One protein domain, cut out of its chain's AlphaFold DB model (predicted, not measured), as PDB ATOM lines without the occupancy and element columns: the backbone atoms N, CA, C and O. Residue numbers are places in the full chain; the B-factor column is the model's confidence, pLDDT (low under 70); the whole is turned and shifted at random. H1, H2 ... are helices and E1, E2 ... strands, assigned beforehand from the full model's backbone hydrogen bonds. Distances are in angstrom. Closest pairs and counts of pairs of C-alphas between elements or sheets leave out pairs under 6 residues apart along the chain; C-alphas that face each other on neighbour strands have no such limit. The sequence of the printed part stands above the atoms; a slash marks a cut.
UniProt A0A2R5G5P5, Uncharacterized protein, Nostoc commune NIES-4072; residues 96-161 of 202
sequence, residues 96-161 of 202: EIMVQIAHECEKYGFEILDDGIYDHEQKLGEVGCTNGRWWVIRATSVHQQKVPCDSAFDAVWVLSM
ATOM      1  N   GLU A  96     305.464 245.721 233.355       79.06
ATOM      2  CA  GLU A  96     306.097 244.733 232.459       79.06
ATOM      3  C   GLU A  96     307.414 244.189 233.019       79.06
ATOM      4  O   GLU A  96     307.719 243.004 232.895       79.06
ATOM      5  N   ILE A  97     308.194 245.065 233.653       84.69
ATOM      6  CA  ILE A  97     309.445 244.697 234.317       84.69
ATOM      7  C   ILE A  97     309.132 243.762 235.486       84.69
ATOM      8  O   ILE A  97     309.771 242.724 235.615       84.69
ATOM      9  N   MET A  98     308.105 244.079 236.277       87.69
ATOM     10  CA  MET A  98     307.639 243.227 237.369       87.69
ATOM     11  C   MET A  98     307.095 241.886 236.874       87.69
ATOM     12  O   MET A  98     307.403 240.869 237.480       87.69
ATOM     13  N   VAL A  99     306.355 241.849 235.763       89.06
ATOM     14  CA  VAL A  99     305.869 240.599 235.153       89.06
ATOM     15  C   VAL A  99     307.036 239.730 234.689       89.06
ATOM     16  O   VAL A  99     307.035 238.529 234.944       89.06
ATOM     17  N   GLN A 100     308.058 240.318 234.057       91.69
ATOM     18  CA  GLN A 100     309.259 239.579 233.659       91.69
ATOM     19  C   GLN A 100     310.014 239.036 234.874       91.69
ATOM     20  O   GLN A 100     310.397 237.871 234.876       91.69
ATOM     21  N   ILE A 101     310.195 239.844 235.921       90.81
ATOM     22  CA  ILE A 101     310.836 239.398 237.164       90.81
ATOM     23  C   ILE A 101     310.014 238.274 237.810       90.81
ATOM     24  O   ILE A 101     310.580 237.239 238.142       90.81
ATOM     25  N   ALA A 102     308.692 238.427 237.923       91.00
ATOM     26  CA  ALA A 102     307.793 237.428 238.501       91.00
ATOM     27  C   ALA A 102     307.819 236.101 237.742       91.00
ATOM     28  O   ALA A 102     307.977 235.053 238.363       91.00
ATOM     29  N   HIS A 103     307.749 236.147 236.412       93.00
ATOM     30  CA  HIS A 103     307.842 234.958 235.568       93.00
ATOM     31  C   HIS A 103     309.172 234.218 235.747       93.00
ATOM     32  O   HIS A 103     309.208 232.989 235.760       93.00
ATOM     33  N   GLU A 104     310.286 234.944 235.873       93.38
ATOM     34  CA  GLU A 104     311.582 234.309 236.102       93.38
ATOM     35  C   GLU A 104     311.717 233.778 237.535       93.38
ATOM     36  O   GLU A 104     312.207 232.666 237.708       93.38
ATOM     37  N   CYS A 105     311.228 234.500 238.548       91.94
ATOM     38  CA  CYS A 105     311.208 234.053 239.945       91.94
ATOM     39  C   CYS A 105     310.364 232.785 240.151       91.94
ATOM     40  O   CYS A 105     310.799 231.880 240.862       91.94
ATOM     41  N   GLU A 106     309.208 232.674 239.485       92.62
ATOM     42  CA  GLU A 106     308.316 231.508 239.578       92.62
ATOM     43  C   GLU A 106     309.034 230.202 239.201       92.62
ATOM     44  O   GLU A 106     308.843 229.174 239.849       92.62
ATOM     45  N   LYS A 107     309.945 230.244 238.218       90.25
ATOM     46  CA  LYS A 107     310.728 229.069 237.790       90.25
ATOM     47  C   LYS A 107     311.656 228.527 238.877       90.25
ATOM     48  O   LYS A 107     311.988 227.344 238.842       90.25
ATOM     49  N   TYR A 108     312.087 229.381 239.806       85.94
ATOM     50  CA  TYR A 108     312.946 229.011 240.933       85.94
ATOM     51  C   TYR A 108     312.169 228.879 242.249       85.94
ATOM     52  O   TYR A 108     312.752 228.466 243.246       85.94
ATOM     53  N   GLY A 109     310.869 229.197 242.254       88.44
ATOM     54  CA  GLY A 109     310.056 229.240 243.469       88.44
ATOM     55  C   GLY A 109     310.374 230.430 244.375       88.44
ATOM     56  O   GLY A 109     310.152 230.344 245.578       88.44
ATOM     57  N   PHE A 110     310.914 231.520 243.822       93.00
ATOM     58  CA  PHE A 110     311.244 232.712 244.600       93.00
ATOM     59  C   PHE A 110     310.023 233.596 244.845       93.00
ATOM     60  O   PHE A 110     309.188 233.797 243.961       93.00
ATOM     61  N   GLU A 111     309.969 234.182 246.034       91.88
ATOM     62  CA  GLU A 111     308.921 235.103 246.455       91.88
ATOM     63  C   GLU A 111     309.372 236.548 246.245       91.88
ATOM     64  O   GLU A 111     310.510 236.916 246.537       91.88
ATOM     65  N   ILE A 112     308.479 237.384 245.721       90.62
ATOM     66  CA  ILE A 112     308.729 238.815 245.532       90.62
ATOM     67  C   ILE A 112     307.953 239.568 246.605       90.62
ATOM     68  O   ILE A 112     306.730 239.458 246.675       90.62
ATOM     69  N   LEU A 113     308.668 240.353 247.405       89.00
ATOM     70  CA  LEU A 113     308.128 241.243 248.427       89.00
ATOM     71  C   LEU A 113     308.508 242.697 248.115       89.00
ATOM     72  O   LEU A 113     309.366 242.967 247.272       89.00
ATOM     73  N   ASP A 114     307.892 243.639 248.833       83.19
ATOM     74  CA  ASP A 114     308.104 245.083 248.644       83.19
ATOM     75  C   ASP A 114     309.571 245.511 248.791       83.19
ATOM     76  O   ASP A 114     309.986 246.522 248.225       83.19
ATOM     77  N   ASP A 115     310.360 244.757 249.558       84.38
ATOM     78  CA  ASP A 115     311.755 245.066 249.840       84.38
ATOM     79  C   ASP A 115     312.758 244.162 249.098       84.38
ATOM     80  O   ASP A 115     313.960 244.373 249.251       84.38
ATOM     81  N   GLY A 116     312.320 243.178 248.301       89.06
ATOM     82  CA  GLY A 116     313.221 242.332 247.508       89.06
ATOM     83  C   GLY A 116     312.676 240.954 247.131       89.06
ATOM     84  O   GLY A 116     311.491 240.667 247.247       89.06
ATOM     85  N   ILE A 117     313.578 240.100 246.651       91.69
ATOM     86  CA  ILE A 117     313.326 238.726 246.206       91.69
ATOM     87  C   ILE A 117     313.887 237.752 247.244       91.69
ATOM     88  O   ILE A 117     315.018 237.924 247.713       91.69
ATOM     89  N   TYR A 118     313.106 236.727 247.566       89.81
ATOM     90  CA  TYR A 118     313.351 235.765 248.633       89.81
ATOM     91  C   TYR A 118     313.310 234.330 248.115       89.81
ATOM     92  O   TYR A 118     312.531 233.998 247.225       89.81
ATOM     93  N   ASP A 119     314.124 233.475 248.721       88.12
ATOM     94  CA  ASP A 119     313.952 232.027 248.684       88.12
ATOM     95  C   ASP A 119     313.510 231.580 250.079       88.12
ATOM     96  O   ASP A 119     314.286 231.651 251.037       88.12
ATOM     97  N   HIS A 120     312.243 231.186 250.207       84.81
ATOM     98  CA  HIS A 120     311.588 230.959 251.497       84.81
ATOM     99  C   HIS A 120     311.747 232.184 252.427       84.81
ATOM    100  O   HIS A 120     311.205 233.248 252.149       84.81
ATOM    101  N   GLU A 121     312.513 232.072 253.517       82.75
ATOM    102  CA  GLU A 121     312.751 233.171 254.471       82.75
ATOM    103  C   GLU A 121     314.059 233.941 254.203       82.75
ATOM    104  O   GLU A 121     314.358 234.928 254.879       82.75
ATOM    105  N   GLN A 122     314.866 233.512 253.226       85.81
ATOM    106  CA  GLN A 122     316.167 234.108 252.946       85.81
ATOM    107  C   GLN A 122     316.075 235.151 251.832       85.81
ATOM    108  O   GLN A 122     315.824 234.829 250.671       85.81
ATOM    109  N   LYS A 123     316.367 236.413 252.166       88.12
ATOM    110  CA  LYS A 123     316.479 237.486 251.172       88.12
ATOM    111  C   LYS A 123     317.659 237.215 250.239       88.12
ATOM    112  O   LYS A 123     318.806 237.182 250.686       88.12
ATOM    113  N   LEU A 124     317.389 237.072 248.944       89.69
ATOM    114  CA  LEU A 124     318.409 236.895 247.909       89.69
ATOM    115  C   LEU A 124     318.955 238.238 247.428       89.69
ATOM    116  O   LEU A 124     320.157 238.381 247.190       89.69
ATOM    117  N   GLY A 125     318.087 239.244 247.299       90.31
ATOM    118  CA  GLY A 125     318.471 240.551 246.781       90.31
ATOM    119  C   GLY A 125     317.322 241.337 246.165       90.31
ATOM    120  O   GLY A 125     316.162 241.091 246.462       90.31
ATOM    121  N   GLU A 126     317.652 242.285 245.298       91.31
ATOM    122  CA  GLU A 126     316.711 243.128 244.564       91.31
ATOM    123  C   GLU A 126     317.063 243.106 243.077       91.31
ATOM    124  O   GLU A 126     318.237 243.135 242.701       91.31
ATOM    125  N   VAL A 127     316.048 243.088 242.220       90.06
ATOM    126  CA  VAL A 127     316.202 243.186 240.766       90.06
ATOM    127  C   VAL A 127     315.371 244.350 240.276       90.06
ATOM    128  O   VAL A 127     314.262 244.586 240.753       90.06
ATOM    129  N   GLY A 128     315.884 245.063 239.285       88.38
ATOM    130  CA  GLY A 128     315.098 246.083 238.623       88.38
ATOM    131  C   GLY A 128     315.640 246.461 237.263       88.38
ATOM    132  O   GLY A 128     316.685 245.999 236.806       88.38
ATOM    133  N   CYS A 129     314.904 247.352 236.615       87.06
ATOM    134  CA  CYS A 129     315.291 247.948 235.352       87.06
ATOM    135  C   CYS A 129     315.137 249.463 235.461       87.06
ATOM    136  O   CYS A 129     314.123 249.972 235.938       87.06
ATOM    137  N   THR A 130     316.163 250.208 235.061       81.44
ATOM    138  CA  THR A 130     316.144 251.675 235.076       81.44
ATOM    139  C   THR A 130     316.617 252.186 233.726       81.44
ATOM    140  O   THR A 130     317.726 251.872 233.302       81.44
ATOM    141  N   ASN A 131     315.787 252.979 233.040       79.25
ATOM    142  CA  ASN A 131     316.067 253.483 231.687       79.25
ATOM    143  C   ASN A 131     316.427 252.364 230.687       79.25
ATOM    144  O   ASN A 131     317.365 252.509 229.902       79.25
ATOM    145  N   GLY A 132     315.735 251.221 230.766       77.94
ATOM    146  CA  GLY A 132     315.990 250.057 229.909       77.94
ATOM    147  C   GLY A 132     317.260 249.268 230.250       77.94
ATOM    148  O   GLY A 132     317.647 248.393 229.484       77.94
ATOM    149  N   ARG A 133     317.930 249.574 231.370       82.00
ATOM    150  CA  ARG A 133     319.104 248.836 231.850       82.00
ATOM    151  C   ARG A 133     318.737 247.987 233.054       82.00
ATOM    152  O   ARG A 133     318.335 248.537 234.084       82.00
ATOM    153  N   TRP A 134     318.911 246.680 232.920       87.75
ATOM    154  CA  TRP A 134     318.707 245.734 234.007       87.75
ATOM    155  C   TRP A 134     319.837 245.816 235.027       87.75
ATOM    156  O   TRP A 134     320.992 246.107 234.698       87.75
ATOM    157  N   TRP A 135     319.477 245.598 236.284       90.12
ATOM    158  CA  TRP A 135     320.417 245.522 237.383       90.12
ATOM    159  C   TRP A 135     319.941 244.550 238.457       90.12
ATOM    160  O   TRP A 135     318.744 244.333 238.647       90.12
ATOM    161  N   VAL A 136     320.907 244.022 239.199       89.75
ATOM    162  CA  VAL A 136     320.700 243.182 240.377       89.75
ATOM    163  C   VAL A 136     321.536 243.707 241.542       89.75
ATOM    164  O   VAL A 136     322.670 244.155 241.363       89.75
ATOM    165  N   ILE A 137     320.971 243.678 242.743       85.94
ATOM    166  CA  ILE A 137     321.659 243.901 244.014       85.94
ATOM    167  C   ILE A 137     321.534 242.602 244.792       85.94
ATOM    168  O   ILE A 137     320.429 242.129 245.017       85.94
ATOM    169  N   ARG A 138     322.647 242.022 245.232       85.62
ATOM    170  CA  ARG A 138     322.607 240.832 246.093       85.62
ATOM    171  C   ARG A 138     322.436 241.249 247.546       85.62
ATOM    172  O   ARG A 138     323.048 242.230 247.964       85.62
ATOM    173  N   ALA A 139     321.702 240.476 248.337       83.06
ATOM    174  CA  ALA A 139     321.585 240.713 249.776       83.06
ATOM    175  C   ALA A 139     322.950 240.647 250.494       83.06
ATOM    176  O   ALA A 139     323.165 241.345 251.480       83.06
ATOM    177  N   THR A 140     323.909 239.878 249.958       75.62
ATOM    178  CA  THR A 140     325.296 239.803 250.456       75.62
ATOM    179  C   THR A 140     326.149 241.030 250.110       75.62
ATOM    180  O   THR A 140     327.246 241.196 250.645       75.62
ATOM    181  N   SER A 141     325.675 241.924 249.231       69.38
ATOM    182  CA  SER A 141     326.420 243.117 248.830       69.38
ATOM    183  C   SER A 141     326.374 244.188 249.924       69.38
ATOM    184  O   SER A 141     325.409 244.945 250.026       69.38
ATOM    185  N   VAL A 142     327.488 244.345 250.646       58.94
ATOM    186  CA  VAL A 142     327.701 245.337 251.723       58.94
ATOM    187  C   VAL A 142     327.325 246.774 251.325       58.94
ATOM    188  O   VAL A 142     326.908 247.564 252.168       58.94
ATOM    189  N   HIS A 143     327.447 247.129 250.043       64.88
ATOM    190  CA  HIS A 143     327.197 248.487 249.546       64.88
ATOM    191  C   HIS A 143     325.927 248.631 248.699       64.88
ATOM    192  O   HIS A 143     325.767 249.661 248.050       64.88
ATOM    193  N   GLN A 144     325.052 247.614 248.669       70.00
ATOM    194  CA  GLN A 144     323.856 247.588 247.809       70.00
ATOM    195  C   GLN A 144     324.152 248.027 246.358       70.00
ATOM    196  O   GLN A 144     323.403 248.777 245.728       70.00
ATOM    197  N   GLN A 145     325.308 247.616 245.832       75.81
ATOM    198  CA  GLN A 145     325.767 248.082 244.536       75.81
ATOM    199  C   GLN A 145     324.967 247.394 243.430       75.81
ATOM    200  O   GLN A 145     324.906 246.168 243.366       75.81
ATOM    201  N   LYS A 146     324.394 248.197 242.530       82.56
ATOM    202  CA  LYS A 146     323.713 247.710 241.327       82.56
ATOM    203  C   LYS A 146     324.728 247.112 240.360       82.56
ATOM    204  O   LYS A 146     325.555 247.836 239.804       82.56
ATOM    205  N   VAL A 147     324.643 245.807 240.150       81.06
ATOM    206  CA  VAL A 147     325.409 245.086 239.135       81.06
ATOM    207  C   VAL A 147     324.590 245.087 237.845       81.06
ATOM    208  O   VAL A 147     323.444 244.638 237.879       81.06
ATOM    209  N   PRO A 148     325.109 245.627 236.728       83.94
ATOM    210  CA  PRO A 148     324.388 245.629 235.461       83.94
ATOM    211  C   PRO A 148     324.270 244.208 234.899       83.94
ATOM    212  O   PRO A 148     325.214 243.425 235.002       83.94
ATOM    213  N   CYS A 149     323.134 243.912 234.277       84.88
ATOM    214  CA  CYS A 149     322.854 242.640 233.612       84.88
ATOM    215  C   CYS A 149     322.048 242.867 232.325       84.88
ATOM    216  O   CYS A 149     321.633 243.994 232.030       84.88
ATOM    217  N   ASP A 150     321.845 241.800 231.551       85.75
ATOM    218  CA  ASP A 150     321.253 241.906 230.212       85.75
ATOM    219  C   ASP A 150     319.728 241.680 230.194       85.75
ATOM    220  O   ASP A 150     319.052 242.089 229.249       85.75
ATOM    221  N   SER A 151     319.159 241.039 231.223       89.00
ATOM    222  CA  SER A 151     317.728 240.690 231.272       89.00
ATOM    223  C   SER A 151     317.226 240.345 232.681       89.00
ATOM    224  O   SER A 151     318.023 240.136 233.595       89.00
ATOM    225  N   ALA A 152     315.902 240.204 232.834       89.56
ATOM    226  CA  ALA A 152     315.283 239.642 234.041       89.56
ATOM    227  C   ALA A 152     315.802 238.229 234.359       89.56
ATOM    228  O   ALA A 152     316.111 237.938 235.511       89.56
ATOM    229  N   PHE A 153     315.950 237.375 233.339       91.44
ATOM    230  CA  PHE A 153     316.481 236.020 233.501       91.44
ATOM    231  C   PHE A 153     317.897 236.047 234.077       91.44
ATOM    232  O   PHE A 153     318.172 235.354 235.047       91.44
ATOM    233  N   ASP A 154     318.773 236.879 233.511       89.81
ATOM    234  CA  ASP A 154     320.160 237.020 233.966       89.81
ATOM    235  C   ASP A 154     320.221 237.543 235.412       89.81
ATOM    236  O   ASP A 154     320.934 237.008 236.256       89.81
ATOM    237  N   ALA A 155     319.381 238.527 235.742       90.88
ATOM    238  CA  ALA A 155     319.276 239.063 237.094       90.88
ATOM    239  C   ALA A 155     318.825 238.008 238.126       90.88
ATOM    240  O   ALA A 155     319.450 237.866 239.177       90.88
ATOM    241  N   VAL A 156     317.766 237.247 237.822       90.06
ATOM    242  CA  VAL A 156     317.234 236.191 238.703       90.06
ATOM    243  C   VAL A 156     318.182 234.992 238.769       90.06
ATOM    244  O   VAL A 156     318.372 234.427 239.843       90.06
ATOM    245  N   TRP A 157     318.852 234.642 237.669       89.31
ATOM    246  CA  TRP A 157     319.911 233.631 237.649       89.31
ATOM    247  C   TRP A 157     321.072 234.007 238.578       89.31
ATOM    248  O   TRP A 157     321.556 233.183 239.349       89.31
ATOM    249  N   VAL A 158     321.497 235.273 238.576       86.31
ATOM    250  CA  VAL A 158     322.524 235.759 239.510       86.31
ATOM    251  C   VAL A 158     322.052 235.677 240.966       86.31
ATOM    252  O   VAL A 158     322.875 235.434 241.850       86.31
ATOM    253  N   LEU A 159     320.758 235.850 241.247       87.31
ATOM    254  CA  LEU A 159     320.207 235.633 242.591       87.31
ATOM    255  C   LEU A 159     320.142 234.147 242.970       87.31
ATOM    256  O   LEU A 159     320.411 233.816 244.122       87.31
ATOM    257  N   SER A 160     319.841 233.261 242.016       82.75
ATOM    258  CA  SER A 160     319.751 231.812 242.248       82.75
ATOM    259  C   SER A 160     321.106 231.134 242.398       82.75
ATOM    260  O   SER A 160     321.211 230.072 243.016       82.75
ATOM    261  N   MET A 161     322.164 231.744 241.862       79.56
ATOM    262  CA  MET A 161     323.536 231.345 242.134       79.56
ATOM    263  C   MET A 161     323.842 231.598 243.608       79.56
ATOM    264  O   MET A 161     324.438 232.608 243.941       79.56
TER     265      MET A 161
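This is residues 96 to 161 of the 202 residues of an uncharacterized protein of Nostoc commune NIES-4072 (UniProt A0A2R5G5P5). One strongly twisted sheet of five strands has two helices, H1 and H2, packed side by side over one face, while its other face is bare. The sheet is a meander, each strand the antiparallel neighbour of the one before, in the order E1 E2 E3 E4 E5, with the long strand E3 in its middle. The printed part has 66 residues, with two named helices and five named strands in the order H1 E1 E2 E3 E4 E5 H2 along the chain; its class is mixed, helices and strands, and it makes two layers, helices on one face of a sheet. The whole is compact, with a radius of gyration of the C-alphas of 10.6 A and spans of 30 by 28 by 21 A.

Start with H1, residues 96 to 108, which is on the sheet at a height of 7.9 A. Next come the hairpins: E1, residues 111 to 113, and E2, residues 116 to 119, have N 111 and O 118 at 2.8 A; E2 and E3, residues 122 to 130, have N 119 and O 122 at 2.9 A. E3 and E4, residues 133 to 138, have N 128 and O 135 at 3.0 A; E4 and E5, residues 147 to 149, have N 147 and O 136 at 2.8 A. The pairing is staggered: E3 pairs with E2 over residues 122 to 125 and with E4 over 125 to 130. H1 lies over E2, only just not over E1 with 2 C-alphas there, and runs along the strands, at 6 degrees to E2 on the local plane. H2, residues 152 to 160, is on the same face at a height of 7.3 A, over E3 and, only just with 3 C-alphas, E4; its closest C-alphas to E4 are Ala 155 and Val 136, 5.5 A. H1 and H2 touch at a steep tilt of 39 degrees, the same way, closest at the C-alphas of Ile 101 and Ala 152, 5.4 A. Every O i to N i+4 pair is within hydrogen-bond range in H2, and 7 of 9 in H1.

Find C-alpha 96 at (306.097, 244.733, 232.459); from there H1 runs 19.1 A. E3 runs 25.1 A from C-alpha 122 at (316.167, 234.108, 252.946), and E4 16.7 A. H2 runs 12.2 A to C-alpha 160 at (319.751, 231.812, 242.248).

The C-alphas of Glu 121 and Asn 131 are the two farthest apart, 30.7 A. The printed part has no cut and no long link; confidence is under 70 at residues 141 to 143.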